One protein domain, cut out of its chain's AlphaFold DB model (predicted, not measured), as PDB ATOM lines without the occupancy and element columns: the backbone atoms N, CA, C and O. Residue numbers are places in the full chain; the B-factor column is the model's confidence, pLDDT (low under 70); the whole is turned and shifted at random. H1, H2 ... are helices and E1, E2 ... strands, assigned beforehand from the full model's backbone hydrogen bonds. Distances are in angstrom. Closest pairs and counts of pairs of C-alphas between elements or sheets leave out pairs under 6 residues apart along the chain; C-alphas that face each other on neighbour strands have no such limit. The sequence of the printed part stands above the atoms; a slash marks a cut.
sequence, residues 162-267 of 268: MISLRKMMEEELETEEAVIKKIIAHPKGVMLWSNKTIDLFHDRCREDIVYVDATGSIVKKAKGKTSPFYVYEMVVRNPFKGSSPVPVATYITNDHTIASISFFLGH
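Overview. This is residues 162 to 267 of the 268 residues of the protein "uncharacterized protein LOC117563156" of Gymnodraco acuticeps (UniProt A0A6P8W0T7). A twisted sheet of five strands forms a wall through the domain, with H2 and H3 over separate parts of one face and H1 on the opposite face at the E1 edge. The long loop of residues 214 to 229, between E3 and E4, reaches away from the sheet and makes one end of the longest axis. The printed part has 106 residues with three named helices and five named strands, in the order H1 E1 E2 H2 E3 E4 E5 H3. The sheet runs E1, E2, E5, E4, E3, all antiparallel, and the class is mixed, helices and strands. The whole is compact, with a radius of gyration of the C-alphas of 14.9 A and spans of 45 by 32 by 24 A.

Along the chain. In the sheet, E5 is residues 246 to 253, 20.1 A long, and bends by 60 degrees at residue 249. E4 is residues 230 to 236, 19.5 A; E3 is residues 210 to 213, 9.6 A; E2 is residues 189 to 192, 10.0 A; E1 is residues 180 to 184, 11.3 A. H1 is residues 162 to 172, 15.2 A, and begins at C-alpha 162, (148.231, 105.752, 94.444). H2 is residues 195 to 205, 15.1 A. H3 is residues 258 to 265, 10.3 A, and ends at C-alpha 265, (137.700, 121.094, 81.771).

Arrangement. E5 is an inner strand with E4 and E2 as antiparallel neighbours. E5 and E4 form a hairpin, with N 232 and O 251 at 2.8 A, within hydrogen-bond range. N 190 of E2 and O 252 of E5 are also within range, at 2.8 A. E3, E4 and E5 make a meander, each strand the antiparallel neighbour of the one before; E3 and E4 are a hairpin, with N 213 and O 233 at 2.8 A. E1 and E2 are a hairpin too, with N 184 and O 189 at 2.8 A. H2 is over E5 and E4 at a height over the sheet of 8.7 A, slantwise to the strands; its closest C-alphas to E5 are those of Thr 197 and Val 248, 4.8 A. H3, on the same face, is over E5 at a height of 9.4 A, at 44 degrees to E5 on the local plane; the closest C-alphas are those of Tyr 251 and Phe 264, 7.0 A. H2 and H3 are apart. H1 is on the opposite face at a height of 9.0 A, along the strands, over E1 and only just over E2, on which 3 of its C-alphas fall; the closest C-alphas of H1 and E1 are those of Met 169 and Ile 180, 5.6 A. In H1, H2 and H3 every O i to N i+4 pair is within hydrogen-bond range.

Size, cuts and confidence. The two C-alphas farthest apart, those of Glu 207 and Gly 224, are 46.1 A from each other. The printed part has no cut. The link from E3 to E4, 16 residues, is long. The mean pLDDT of the printed part is 85.1, and residues 215 to 227 are under 70.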
ATOM      1  N   MET A 162     148.311 104.299  94.233       84.19
ATOM      2  CA  MET A 162     148.231 105.752  94.444       84.19
ATOM      3  C   MET A 162     149.554 106.328  94.944       84.19
ATOM      4  O   MET A 162     149.977 107.385  94.490       84.19
ATOM      5  N   ILE A 163     150.225 105.618  95.855       88.69
ATOM      6  CA  ILE A 163     151.555 106.015  96.337       88.69
ATOM      7  C   ILE A 163     152.561 105.932  95.188       88.69
ATOM      8  O   ILE A 163     153.386 106.823  95.031       88.69
ATOM      9  N   SER A 164     152.471 104.893  94.351       88.94
ATOM     10  CA  SER A 164     153.342 104.772  93.184       88.94
ATOM     11  C   SER A 164     153.134 105.913  92.190       88.94
ATOM     12  O   SER A 164     154.123 106.386  91.650       88.94
ATOM     13  N   LEU A 165     151.890 106.344  91.947       88.31
ATOM     14  CA  LEU A 165     151.593 107.481  91.069       88.31
ATOM     15  C   LEU A 165     152.121 108.799  91.640       88.31
ATOM     16  O   LEU A 165     152.696 109.578  90.894       88.31
ATOM     17  N   ARG A 166     151.973 109.037  92.951       88.81
ATOM     18  CA  ARG A 166     152.525 110.245  93.592       88.81
ATOM     19  C   ARG A 166     154.038 110.322  93.441       88.81
ATOM     20  O   ARG A 166     154.531 111.351  93.014       88.81
ATOM     21  N   LYS A 167     154.739 109.207  93.668       90.69
ATOM     22  CA  LYS A 167     156.185 109.126  93.427       90.69
ATOM     23  C   LYS A 167     156.555 109.403  91.967       90.69
ATOM     24  O   LYS A 167     157.539 110.077  91.726       90.69
ATOM     25  N   MET A 168     155.776 108.907  90.998       88.81
ATOM     26  CA  MET A 168     156.014 109.222  89.578       88.81
ATOM     27  C   MET A 168     155.804 110.710  89.283       88.81
ATOM     28  O   MET A 168     156.598 111.292  88.566       88.81
ATOM     29  N   MET A 169     154.765 111.328  89.852       89.00
ATOM     30  CA  MET A 169     154.510 112.764  89.701       89.00
ATOM     31  C   MET A 169     155.628 113.609  90.328       89.00
ATOM     32  O   MET A 169     156.053 114.583  89.728       89.00
ATOM     33  N   GLU A 170     156.117 113.220  91.510       87.62
ATOM     34  CA  GLU A 170     157.265 113.848  92.181       87.62
ATOM     35  C   GLU A 170     158.547 113.744  91.341       87.62
ATOM     36  O   GLU A 170     159.252 114.735  91.203       87.62
ATOM     37  N   GLU A 171     158.814 112.586  90.728       86.19
ATOM     38  CA  GLU A 171     159.955 112.389  89.820       86.19
ATOM     39  C   GLU A 171     159.804 113.169  88.497       86.19
ATOM     40  O   GLU A 171     160.783 113.688  87.970       86.19
ATOM     41  N   GLU A 172     158.590 113.264  87.943       83.62
ATOM     42  CA  GLU A 172     158.335 113.987  86.688       83.62
ATOM     43  C   GLU A 172     158.379 115.508  86.856       83.62
ATOM     44  O   GLU A 172     158.722 116.191  85.895       83.62
ATOM     45  N   LEU A 173     158.066 116.050  88.039       76.06
ATOM     46  CA  LEU A 173     158.080 117.498  88.311       76.06
ATOM     47  C   LEU A 173     159.439 118.157  88.031       76.06
ATOM     48  O   LEU A 173     159.491 119.357  87.775       76.06
ATOM     49  N   GLU A 174     160.520 117.379  88.039       71.62
ATOM     50  CA  GLU A 174     161.878 117.829  87.719       71.62
ATOM     51  C   GLU A 174     162.152 117.893  86.202       71.62
ATOM     52  O   GLU A 174     163.241 118.278  85.781       71.62
ATOM     53  N   THR A 175     161.175 117.529  85.363       79.00
ATOM     54  CA  THR A 175     161.314 117.440  83.904       79.00
ATOM     55  C   THR A 175     160.368 118.397  83.178       79.00
ATOM     56  O   THR A 175     159.194 118.529  83.520       79.00
ATOM     57  N   GLU A 176     160.844 119.031  82.102       71.50
ATOM     58  CA  GLU A 176     159.999 119.879  81.239       71.50
ATOM     59  C   GLU A 176     158.898 119.086  80.510       71.50
ATOM     60  O   GLU A 176     157.911 119.653  80.037       71.50
ATOM     61  N   GLU A 177     159.039 117.761  80.444       78.62
ATOM     62  CA  GLU A 177     158.096 116.849  79.793       78.62
ATOM     63  C   GLU A 177     157.085 116.230  80.767       78.62
ATOM     64  O   GLU A 177     156.372 115.305  80.384       78.62
ATOM     65  N   ALA A 178     156.984 116.747  81.999       84.81
ATOM     66  CA  ALA A 178     156.044 116.263  83.006       84.81
ATOM     67  C   ALA A 178     154.615 116.190  82.448       84.81
ATOM     68  O   ALA A 178     154.037 117.221  82.071       84.81
ATOM     69  N   VAL A 179     154.039 114.986  82.443       90.56
ATOM     70  CA  VAL A 179     152.692 114.731  81.919       90.56
ATOM     71  C   VAL A 179     151.692 114.591  83.058       90.56
ATOM     72  O   VAL A 179     150.545 115.007  82.919       90.56
ATOM     73  N   ILE A 180     152.086 114.027  84.203       91.38
ATOM     74  CA  ILE A 180     151.177 113.859  85.342       91.38
ATOM     75  C   ILE A 180     151.021 115.191  86.079       91.38
ATOM     76  O   ILE A 180     151.939 115.654  86.748       91.38
ATOM     77  N   LYS A 181     149.832 115.799  85.996       90.62
ATOM     78  CA  LYS A 181     149.577 117.137  86.567       90.62
ATOM     79  C   LYS A 181     148.772 117.093  87.850       90.62
ATOM     80  O   LYS A 181     148.940 117.941  88.723       90.62
ATOM     81  N   LYS A 182     147.887 116.101  87.987       91.56
ATOM     82  CA  LYS A 182     147.052 115.964  89.183       91.56
ATOM     83  C   LYS A 182     146.670 114.524  89.457       91.56
ATOM     84  O   LYS A 182     146.279 113.788  88.554       91.56
ATOM     85  N   ILE A 183     146.710 114.157  90.736       92.19
ATOM     86  CA  ILE A 183     146.265 112.857  91.238       92.19
ATOM     87  C   ILE A 183     145.175 113.086  92.285       92.19
ATOM     88  O   ILE A 183     145.419 113.670  93.340       92.19
ATOM     89  N   ILE A 184     143.975 112.579  92.017       90.94
ATOM     90  CA  ILE A 184     142.811 112.647  92.903       90.94
ATOM     91  C   ILE A 184     142.657 111.289  93.589       90.94
ATOM     92  O   ILE A 184     142.631 110.244  92.937       90.94
ATOM     93  N   ALA A 185     142.600 111.285  94.921       86.31
ATOM     94  CA  ALA A 185     142.488 110.050  95.695       86.31
ATOM     95  C   ALA A 185     141.041 109.555  95.832       86.31
ATOM     96  O   ALA A 185     140.813 108.340  95.855       86.31
ATOM     97  N   HIS A 186     140.080 110.481  95.932       86.19
ATOM     98  CA  HIS A 186     138.662 110.174  96.053       86.19
ATOM     99  C   HIS A 186     137.786 111.285  95.434       86.19
ATOM    100  O   HIS A 186     137.830 112.405  95.938       86.19
ATOM    101  N   PRO A 187     137.008 110.993  94.373       87.56
ATOM    102  CA  PRO A 187     137.101 109.790  93.540       87.56
ATOM    103  C   PRO A 187     138.502 109.626  92.928       87.56
ATOM    104  O   PRO A 187     139.298 110.562  92.885       87.56
ATOM    105  N   LYS A 188     138.859 108.407  92.518       88.50
ATOM    106  CA  LYS A 188     140.190 108.140  91.966       88.50
ATOM    107  C   LYS A 188     140.279 108.732  90.573       88.50
ATOM    108  O   LYS A 188     139.562 108.282  89.683       88.50
ATOM    109  N   GLY A 189     141.210 109.656  90.382       90.56
ATOM    110  CA  GLY A 189     141.437 110.282  89.092       90.56
ATOM    111  C   GLY A 189     142.891 110.665  88.862       90.56
ATOM    112  O   GLY A 189     143.629 110.920  89.812       90.56
ATOM    113  N   VAL A 190     143.299 110.703  87.601       93.25
ATOM    114  CA  VAL A 190     144.603 111.209  87.168       93.25
ATOM    115  C   VAL A 190     144.387 112.099  85.958       93.25
ATOM    116  O   VAL A 190     143.718 111.696  85.008       93.25
ATOM    117  N   MET A 191     144.943 113.301  86.015       94.31
ATOM    118  CA  MET A 191     144.922 114.269  84.929       94.31
ATOM    119  C   MET A 191     146.308 114.384  84.306       94.31
ATOM    120  O   MET A 191     147.307 114.497  85.027       94.31
ATOM    121  N   LEU A 192     146.342 114.330  82.979       94.12
ATOM    122  CA  LEU A 192     147.541 114.151  82.180       94.12
ATOM    123  C   LEU A 192     147.586 115.187  81.052       94.12
ATOM    124  O   LEU A 192     146.689 115.205  80.212       94.12
ATOM    125  N   TRP A 193     148.622 116.019  81.006       93.94
ATOM    126  CA  TRP A 193     148.966 116.873  79.864       93.94
ATOM    127  C   TRP A 193     150.406 117.361  79.998       93.94
ATOM    128  O   TRP A 193     150.925 117.456  81.104       93.94
ATOM    129  N   SER A 194     151.050 117.704  78.888       92.00
ATOM    130  CA  SER A 194     152.376 118.336  78.872       92.00
ATOM    131  C   SER A 194     152.249 119.803  78.464       92.00
ATOM    132  O   SER A 194     151.245 120.180  77.868       92.00
ATOM    133  N   ASN A 195     153.268 120.628  78.709       90.25
ATOM    134  CA  ASN A 195     153.234 122.021  78.241       90.25
ATOM    135  C   ASN A 195     153.099 122.079  76.709       90.25
ATOM    136  O   ASN A 195     152.210 122.752  76.204       90.25
ATOM    137  N   LYS A 196     153.843 121.230  75.984       91.06
ATOM    138  CA  LYS A 196     153.775 121.111  74.515       91.06
ATOM    139  C   LYS A 196     152.361 120.817  73.997       91.06
ATOM    140  O   LYS A 196     151.955 121.338  72.963       91.06
ATOM    141  N   THR A 197     151.610 119.951  74.684       91.56
ATOM    142  CA  THR A 197     150.240 119.617  74.261       91.56
ATOM    143  C   THR A 197     149.248 120.731  74.582       91.56
ATOM    144  O   THR A 197     148.266 120.880  73.858       91.56
ATOM    145  N   ILE A 198     149.512 121.537  75.612       91.62
ATOM    146  CA  ILE A 198     148.703 122.718  75.939       91.62
ATOM    147  C   ILE A 198     149.004 123.893  75.014       91.62
ATOM    148  O   ILE A 198     148.069 124.558  74.575       91.62
ATOM    149  N   ASP A 199     150.259 124.090  74.621       91.62
ATOM    150  CA  ASP A 199     150.618 125.063  73.586       91.62
ATOM    151  C   ASP A 199     149.876 124.738  72.280       91.62
ATOM    152  O   ASP A 199     149.180 125.586  71.722       91.62
ATOM    153  N   LEU A 200     149.888 123.460  71.868       90.31
ATOM    154  CA  LEU A 200     149.111 122.994  70.717       90.31
ATOM    155  C   LEU A 200     147.602 123.237  70.886       90.31
ATOM    156  O   LEU A 200     146.920 123.577  69.920       90.31
ATOM    157  N   PHE A 201     147.057 123.054  72.090       92.31
ATOM    158  CA  PHE A 201     145.661 123.392  72.364       92.31
ATOM    159  C   PHE A 201     145.393 124.884  72.145       92.31
ATOM    160  O   PHE A 201     144.442 125.210  71.438       92.31
ATOM    161  N   HIS A 202     146.224 125.773  72.694       91.38
ATOM    162  CA  HIS A 202     146.060 127.222  72.559       91.38
ATOM    163  C   HIS A 202     146.178 127.713  71.116       91.38
ATOM    164  O   HIS A 202     145.436 128.616  70.720       91.38
ATOM    165  N   ASP A 203     147.064 127.105  70.331       89.69
ATOM    166  CA  ASP A 203     147.209 127.416  68.911       89.69
ATOM    167  C   ASP A 203     145.956 127.008  68.129       89.69
ATOM    168  O   ASP A 203     145.442 127.758  67.302       89.69
ATOM    169  N   ARG A 204     145.424 125.812  68.405       89.00
ATOM    170  CA  ARG A 204     144.336 125.227  67.609       89.00
ATOM    171  C   ARG A 204     142.947 125.674  68.048       89.00
ATOM    172  O   ARG A 204     142.065 125.765  67.200       89.00
ATOM    173  N   CYS A 205     142.732 125.978  69.327       88.81
ATOM    174  CA  CYS A 205     141.407 126.325  69.848       88.81
ATOM    175  C   CYS A 205     140.867 127.660  69.317       88.81
ATOM    176  O   CYS A 205     139.662 127.892  69.359       88.81
ATOM    177  N   ARG A 206     141.746 128.528  68.799       85.81
ATOM    178  CA  ARG A 206     141.366 129.802  68.172       85.81
ATOM    179  C   ARG A 206     140.798 129.626  66.766       85.81
ATOM    180  O   ARG A 206     140.021 130.463  66.320       85.81
ATOM    181  N   GLU A 207     141.205 128.567  66.072       81.88
ATOM    182  CA  GLU A 207     140.967 128.388  64.634       81.88
ATOM    183  C   GLU A 207     140.093 127.172  64.304       81.88
ATOM    184  O   GLU A 207     139.568 127.074  63.194       81.88
ATOM    185  N   ASP A 208     139.947 126.221  65.228       84.06
ATOM    186  CA  ASP A 208     139.277 124.943  64.981       84.06
ATOM    187  C   ASP A 208     138.459 124.477  66.193       84.06
ATOM    188  O   ASP A 208     138.520 125.028  67.292       84.06
ATOM    189  N   ILE A 209     137.679 123.421  65.981       83.62
ATOM    190  CA  ILE A 209     136.828 122.823  67.001       83.62
ATOM    191  C   ILE A 209     137.689 122.007  67.965       83.62
ATOM    192  O   ILE A 209     138.398 121.078  67.564       83.62
ATOM    193  N   VAL A 210     137.542 122.311  69.251       89.12
ATOM    194  CA  VAL A 210     137.966 121.440  70.346       89.12
ATOM    195  C   VAL A 210     136.753 120.667  70.832       89.12
ATOM    196  O   VAL A 210     135.681 121.240  71.030       89.12
ATOM    197  N   TYR A 211     136.912 119.367  71.038       89.62
ATOM    198  CA  TYR A 211     135.862 118.538  71.613       89.62
ATOM    199  C   TYR A 211     136.427 117.604  72.675       89.62
ATOM    200  O   TYR A 211     137.628 117.340  72.735       89.62
ATOM    201  N   VAL A 212     135.535 117.115  73.531       90.00
ATOM    202  CA  VAL A 212     135.862 116.094  74.521       90.00
ATOM    203  C   VAL A 212     135.489 114.745  73.934       90.00
ATOM    204  O   VAL A 212     134.312 114.472  73.702       90.00
ATOM    205  N   ASP A 213     136.487 113.906  73.691       87.62
ATOM    206  CA  ASP A 213     136.271 112.505  73.377       87.62
ATOM    207  C   ASP A 213     136.104 111.715  74.675       87.62
ATOM    208  O   ASP A 213     137.004 111.632  75.512       87.62
ATOM    209  N   ALA A 214     134.928 111.126  74.849       82.38
ATOM    210  CA  ALA A 214     134.676 110.146  75.890       82.38
ATOM    211  C   ALA A 214     134.845 108.755  75.276       82.38
ATOM    212  O   ALA A 214     133.878 108.005  75.108       82.38
ATOM    213  N   THR A 215     136.077 108.405  74.906       63.59
ATOM    214  CA  THR A 215     136.386 107.069  74.411       63.59
ATOM    215  C   THR A 215     136.116 106.100  75.558       63.59
ATOM    216  O   THR A 215     136.870 106.029  76.527       63.59
ATOM    217  N   GLY A 216     135.002 105.363  75.481       53.62
ATOM    218  CA  GLY A 216     134.474 104.439  76.497       53.62
ATOM    219  C   GLY A 216     135.360 103.226  76.820       53.62
ATOM    220  O   GLY A 216     134.855 102.134  77.081       53.62
ATOM    221  N   SER A 217     136.681 103.393  76.801       55.47
ATOM    222  CA  SER A 217     137.710 102.471  77.258       55.47
ATOM    223  C   SER A 217     137.557 102.218  78.757       55.47
ATOM    224  O   SER A 217     138.296 102.734  79.590       55.47
ATOM    225  N   ILE A 218     136.583 101.380  79.102       59.59
ATOM    226  CA  ILE A 218     136.389 100.863  80.449       59.59
ATOM    227  C   ILE A 218     137.607 100.010  80.799       59.59
ATOM    228  O   ILE A 218     137.763  98.875  80.330       59.59
ATOM    229  N   VAL A 219     138.474 100.522  81.675       63.03
ATOM    230  CA  VAL A 219     139.506  99.676  82.282       63.03
ATOM    231  C   VAL A 219     138.783  98.686  83.195       63.03
ATOM    232  O   VAL A 219     138.181  99.057  84.206       63.03
ATOM    233  N   LYS A 220     138.790  97.414  82.775       54.75
ATOM    234  CA  LYS A 220     138.020  96.318  83.378       54.75
ATOM    235  C   LYS A 220     138.213  96.272  84.900       54.75
ATOM    236  O   LYS A 220     139.338  96.352  85.395       54.75
ATOM    237  N   LYS A 221     137.104  96.107  85.629       59.59
ATOM    238  CA  LYS A 221     137.060  96.073  87.100       59.59
ATOM    239  C   LYS A 221     138.060  95.054  87.661       59.59
ATOM    240  O   LYS A 221     138.082  93.898  87.237       59.59
ATOM    241  N   ALA A 222     138.851  95.459  88.653       59.38
ATOM    242  CA  ALA A 222     139.560  94.500  89.498       59.38
ATOM    243  C   ALA A 222     138.547  93.760  90.391       59.38
ATOM    244  O   ALA A 222     137.517  94.327  90.762       59.38
ATOM    245  N   LYS A 223     138.837  92.503  90.748       53.59
ATOM    246  CA  LYS A 223     137.986  91.691  91.635       53.59
ATOM    247  C   LYS A 223     137.757  92.462  92.950       53.59
ATOM    248  O   LYS A 223     138.727  92.789  93.625       53.59
ATOM    249  N   GLY A 224     136.503  92.804  93.264       60.25
ATOM    250  CA  GLY A 224     136.131  93.580  94.459       60.25
ATOM    251  C   GLY A 224     136.068  95.112  94.305       60.25
ATOM    252  O   GLY A 224     135.836  95.787  95.300       60.25
ATOM    253  N   LYS A 225     136.251  95.688  93.104       62.00
ATOM    254  CA  LYS A 225     136.011  97.129  92.851       62.00
ATOM    255  C   LYS A 225     134.641  97.367  92.201       62.00
ATOM    256  O   LYS A 225     134.237  96.619  91.311       62.00
ATOM    257  N   THR A 226     133.951  98.424  92.627       60.50
ATOM    258  CA  THR A 226     132.564  98.738  92.239       60.50
ATOM    259  C   THR A 226     132.457  99.520  90.924       60.50
ATOM    260  O   THR A 226     131.635  99.141  90.082       60.50
ATOM    261  N   SER A 227     133.319 100.520  90.677       69.25
ATOM    262  CA  SER A 227     133.284 101.354  89.460       69.25
ATOM    263  C   SER A 227     134.450 101.099  88.481       69.25
ATOM    264  O   SER A 227     135.577 100.828  88.915       69.25
ATOM    265  N   PRO A 228     134.193 101.118  87.155       80.25
ATOM    266  CA  PRO A 228     135.245 101.125  86.135       80.25
ATOM    267  C   PRO A 228     136.012 102.458  86.138       80.25
ATOM    268  O   PRO A 228     135.546 103.430  86.725       80.25
ATOM    269  N   PHE A 229     137.166 102.506  85.464       85.00
ATOM    270  CA  PHE A 229     137.769 103.785  85.071       85.00
ATOM    271  C   PHE A 229     137.309 104.163  83.665       85.00
ATOM    272  O   PHE A 229     137.303 103.310  82.773       85.00
ATOM    273  N   TYR A 230     136.962 105.430  83.508       87.94
ATOM    274  CA  TYR A 230     136.632 106.132  82.279       87.94
ATOM    275  C   TYR A 230     137.837 106.957  81.836       87.94
ATOM    276  O   TYR A 230     138.619 107.408  82.677       87.94
ATOM    277  N   VAL A 231     137.975 107.139  80.527       91.06
ATOM    278  CA  VAL A 231     138.990 107.994  79.915       91.06
ATOM    279  C   VAL A 231     138.255 109.093  79.161       91.06
ATOM    280  O   VAL A 231     137.367 108.803  78.362       91.06
ATOM    281  N   TYR A 232     138.608 110.334  79.457       92.12
ATOM    282  CA  TYR A 232     138.158 111.517  78.741       92.12
ATOM    283  C   TYR A 232     139.373 112.200  78.153       92.12
ATOM    284  O   TYR A 232     140.367 112.386  78.852       92.12
ATOM    285  N   GLU A 233     139.292 112.597  76.897       93.31
ATOM    286  CA  GLU A 233     140.370 113.294  76.214       93.31
ATOM    287  C   GLU A 233     139.839 114.607  75.659       93.31
ATOM    288  O   GLU A 233     138.805 114.639  75.001       93.31
ATOM    289  N   MET A 234     140.532 115.710  75.924       93.25
ATOM    290  CA  MET A 234     140.357 116.919  75.129       93.25
ATOM    291  C   MET A 234     141.142 116.739  73.847       93.25
ATOM    292  O   MET A 234     142.331 116.422  73.888       93.25
ATOM    293  N   VAL A 235     140.475 116.926  72.717       93.00
ATOM    294  CA  VAL A 235     141.015 116.599  71.405       93.00
ATOM    295  C   VAL A 235     140.909 117.806  70.489       93.00
ATOM    296  O   VAL A 235     139.868 118.460  70.412       93.00
ATOM    297  N   VAL A 236     141.998 118.075  69.772       93.00
ATOM    298  CA  VAL A 236     142.051 119.077  68.706       93.00
ATOM    299  C   VAL A 236     142.215 118.396  67.353       93.00
ATOM    300  O   VAL A 236     142.812 117.317  67.233       93.00
ATOM    301  N   ARG A 237     141.701 119.026  66.296       88.44
ATOM    302  CA  ARG A 237     141.905 118.528  64.934       88.44
ATOM    303  C   ARG A 237     143.383 118.610  64.559       88.44
ATOM    304  O   ARG A 237     144.027 119.650  64.725       88.44
ATOM    305  N   ASN A 238     143.883 117.524  63.974       85.38
ATOM    306  CA  ASN A 238     145.224 117.480  63.410       85.38
ATOM    307  C   ASN A 238     145.372 118.525  62.289       85.38
ATOM    308  O   ASN A 238     144.497 118.584  61.418       85.38
ATOM    309  N   PRO A 239     146.451 119.329  62.275       79.44
ATOM    310  CA  PRO A 239     146.685 120.298  61.204       79.44
ATOM    311  C   PRO A 239     146.883 119.629  59.835       79.44
ATOM    312  O   PRO A 239     146.577 120.222  58.802       79.44
ATOM    313  N   PHE A 240     147.345 118.375  59.801       83.81
ATOM    314  CA  PHE A 240     147.493 117.622  58.562       83.81
ATOM    315  C   PHE A 240     146.167 116.974  58.158       83.81
ATOM    316  O   PHE A 240     145.644 116.087  58.837       83.81
ATOM    317  N   LYS A 241     145.627 117.399  57.012       82.75
ATOM    318  CA  LYS A 241     144.387 116.847  56.453       82.75
ATOM    319  C   LYS A 241     144.516 115.333  56.244       82.75
ATOM    320  O   LYS A 241     145.443 114.871  55.591       82.75
ATOM    321  N   GLY A 242     143.548 114.577  56.765       83.06
ATOM    322  CA  GLY A 242     143.516 113.110  56.688       83.06
ATOM    323  C   GLY A 242     144.204 112.394  57.855       83.06
ATOM    324  O   GLY A 242     144.061 111.180  57.975       83.06
ATOM    325  N   SER A 243     144.893 113.124  58.735       87.38
ATOM    326  CA  SER A 243     145.510 112.565  59.938       87.38
ATOM    327  C   SER A 243     144.529 112.487  61.110       87.38
ATOM    328  O   SER A 243     143.587 113.275  61.215       87.38
ATOM    329  N   SER A 244     144.777 111.545  62.022       87.50
ATOM    330  CA  SER A 244     143.960 111.359  63.224       87.50
ATOM    331  C   SER A 244     144.023 112.579  64.156       87.50
ATOM    332  O   SER A 244     145.114 113.137  64.320       87.50
ATOM    333  N   PRO A 245     142.900 112.964  64.794       89.12
ATOM    334  CA  PRO A 245     142.859 114.008  65.820       89.12
ATOM    335  C   PRO A 245     143.867 113.774  66.954       89.12
ATOM    336  O   PRO A 245     144.254 112.636  67.223       89.12
ATOM    337  N   VAL A 246     144.296 114.857  67.605       90.06
ATOM    338  CA  VAL A 246     145.372 114.831  68.605       90.06
ATOM    339  C   VAL A 246     144.797 115.091  70.001       90.06
ATOM    340  O   VAL A 246     144.248 116.174  70.221       90.06
ATOM    341  N   PRO A 247     144.914 114.144  70.952       91.81
ATOM    342  CA  PRO A 247     144.552 114.391  72.342       91.81
ATOM    343  C   PRO A 247     145.584 115.324  72.987       91.81
ATOM    344  O   PRO A 247     146.786 115.062  72.956       91.81
ATOM    345  N   VAL A 248     145.109 116.429  73.561       93.50
ATOM    346  CA  VAL A 248     145.938 117.474  74.186       93.50
ATOM    347  C   VAL A 248     145.956 117.390  75.712       93.50
ATOM    348  O   VAL A 248     146.938 117.786  76.345       93.50
ATOM    349  N   ALA A 249     144.903 116.822  76.299       94.81
ATOM    350  CA  ALA A 249     144.816 116.514  77.719       94.81
ATOM    351  C   ALA A 249     143.948 115.273  77.942       94.81
ATOM    352  O   ALA A 249     142.935 115.094  77.268       94.81
ATOM    353  N   THR A 250     144.310 114.446  78.919       94.38
ATOM    354  CA  THR A 250     143.606 113.205  79.254       94.38
ATOM    355  C   THR A 250     143.235 113.188  80.731       94.38
ATOM    356  O   THR A 250     144.054 113.468  81.608       94.38
ATOM    357  N   TYR A 251     142.005 112.787  81.028       93.75
ATOM    358  CA  TYR A 251     141.510 112.554  82.372       93.75
ATOM    359  C   TYR A 251     141.031 111.115  82.521       93.75
ATOM    360  O   TYR A 251     140.092 110.670  81.863       93.75
ATOM    361  N   ILE A 252     141.686 110.378  83.415       91.94
ATOM    362  CA  ILE A 252     141.321 109.008  83.766       91.94
ATOM    363  C   ILE A 252     140.655 109.053  85.130       91.94
ATOM    364  O   ILE A 252     141.302 109.443  86.097       91.94
ATOM    365  N   THR A 253     139.399 108.635  85.249       90.12
ATOM    366  CA  THR A 253     138.647 108.737  86.511       90.12
ATOM    367  C   THR A 253     137.681 107.585  86.707       90.12
ATOM    368  O   THR A 253     137.215 106.991  85.745       90.12
ATOM    369  N   ASN A 254     137.378 107.240  87.954       88.25
ATOM    370  CA  ASN A 254     136.309 106.295  88.270       88.25
ATOM    371  C   ASN A 254     134.981 106.976  88.640       88.25
ATOM    372  O   ASN A 254     134.074 106.291  89.127       88.25
ATOM    373  N   ASP A 255     134.888 108.289  88.423       88.94
ATOM    374  CA  ASP A 255     133.689 109.102  88.592       88.94
ATOM    375  C   ASP A 255     133.204 109.645  87.241       88.94
ATOM    376  O   ASP A 255     133.962 110.264  86.503       88.94
ATOM    377  N   HIS A 256     131.942 109.374  86.915       87.81
ATOM    378  CA  HIS A 256     131.300 109.738  85.647       87.81
ATOM    379  C   HIS A 256     130.173 110.730  85.933       87.81
ATOM    380  O   HIS A 256     128.993 110.426  85.772       87.81
ATOM    381  N   THR A 257     130.533 111.906  86.439       89.56
ATOM    382  CA  THR A 257     129.584 112.979  86.753       89.56
ATOM    383  C   THR A 257     129.927 114.237  85.971       89.56
ATOM    384  O   THR A 257     131.091 114.491  85.661       89.56
ATOM    385  N   ILE A 258     128.911 115.062  85.694       90.06
ATOM    386  CA  ILE A 258     129.111 116.379  85.070       90.06
ATOM    387  C   ILE A 258     130.084 117.208  85.912       90.06
ATOM    388  O   ILE A 258     130.999 117.799  85.361       90.06
ATOM    389  N   ALA A 259     129.960 117.186  87.243       92.12
ATOM    390  CA  ALA A 259     130.867 117.907  88.134       92.12
ATOM    391  C   ALA A 259     132.335 117.471  87.968       92.12
ATOM    392  O   ALA A 259     133.218 118.320  87.899       92.12
ATOM    393  N   SER A 260     132.598 116.164  87.863       91.38
ATOM    394  CA  SER A 260     133.952 115.635  87.659       91.38
ATOM    395  C   SER A 260     134.534 116.036  86.302       91.38
ATOM    396  O   SER A 260     135.689 116.458  86.232       91.38
ATOM    397  N   ILE A 261     133.732 115.965  85.237       91.19
ATOM    398  CA  ILE A 261     134.160 116.361  83.891       91.19
ATOM    399  C   ILE A 261     134.370 117.880  83.826       91.19
ATOM    400  O   ILE A 261     135.411 118.326  83.361       91.19
ATOM    401  N   SER A 262     133.448 118.686  84.357       92.94
ATOM    402  CA  SER A 262     133.592 120.146  84.420       92.94
ATOM    403  C   SER A 262     134.808 120.568  85.242       92.94
ATOM    404  O   SER A 262     135.501 121.507  84.866       92.94
ATOM    405  N   PHE A 263     135.114 119.856  86.333       93.44
ATOM    406  CA  PHE A 263     136.332 120.095  87.103       93.44
ATOM    407  C   PHE A 263     137.594 119.842  86.274       93.44
ATOM    408  O   PHE A 263     138.548 120.603  86.385       93.44
ATOM    409  N   PHE A 264     137.614 118.801  85.439       94.06
ATOM    410  CA  PHE A 264     138.707 118.578  84.494       94.06
ATOM    411  C   PHE A 264     138.815 119.717  83.476       94.06
ATOM    412  O   PHE A 264     139.886 120.305  83.355       94.06
ATOM    413  N   LEU A 265     137.711 120.067  82.816       92.25
ATOM    414  CA  LEU A 265     137.700 121.094  81.771       92.25
ATOM    415  C   LEU A 265     138.046 122.491  82.297       92.25
ATOM    416  O   LEU A 265     138.683 123.248  81.584       92.25
ATOM    417  N   GLY A 266     137.714 122.810  83.550       91.31
ATOM    418  CA  GLY A 266     138.042 124.100  84.169       91.31
ATOM    419  C   GLY A 266     139.536 124.354  84.423       91.31
ATOM    420  O   GLY A 266     139.864 125.360  85.046       91.31
ATOM    421  N   HIS A 267     140.434 123.451  84.010       89.25
ATOM    422  CA  HIS A 267     141.886 123.683  84.031       89.25
ATOM    423  C   HIS A 267     142.415 124.319  82.728       89.25
ATOM    424  O   HIS A 267     143.619 124.570  82.650       89.25
TER     425      HIS A 267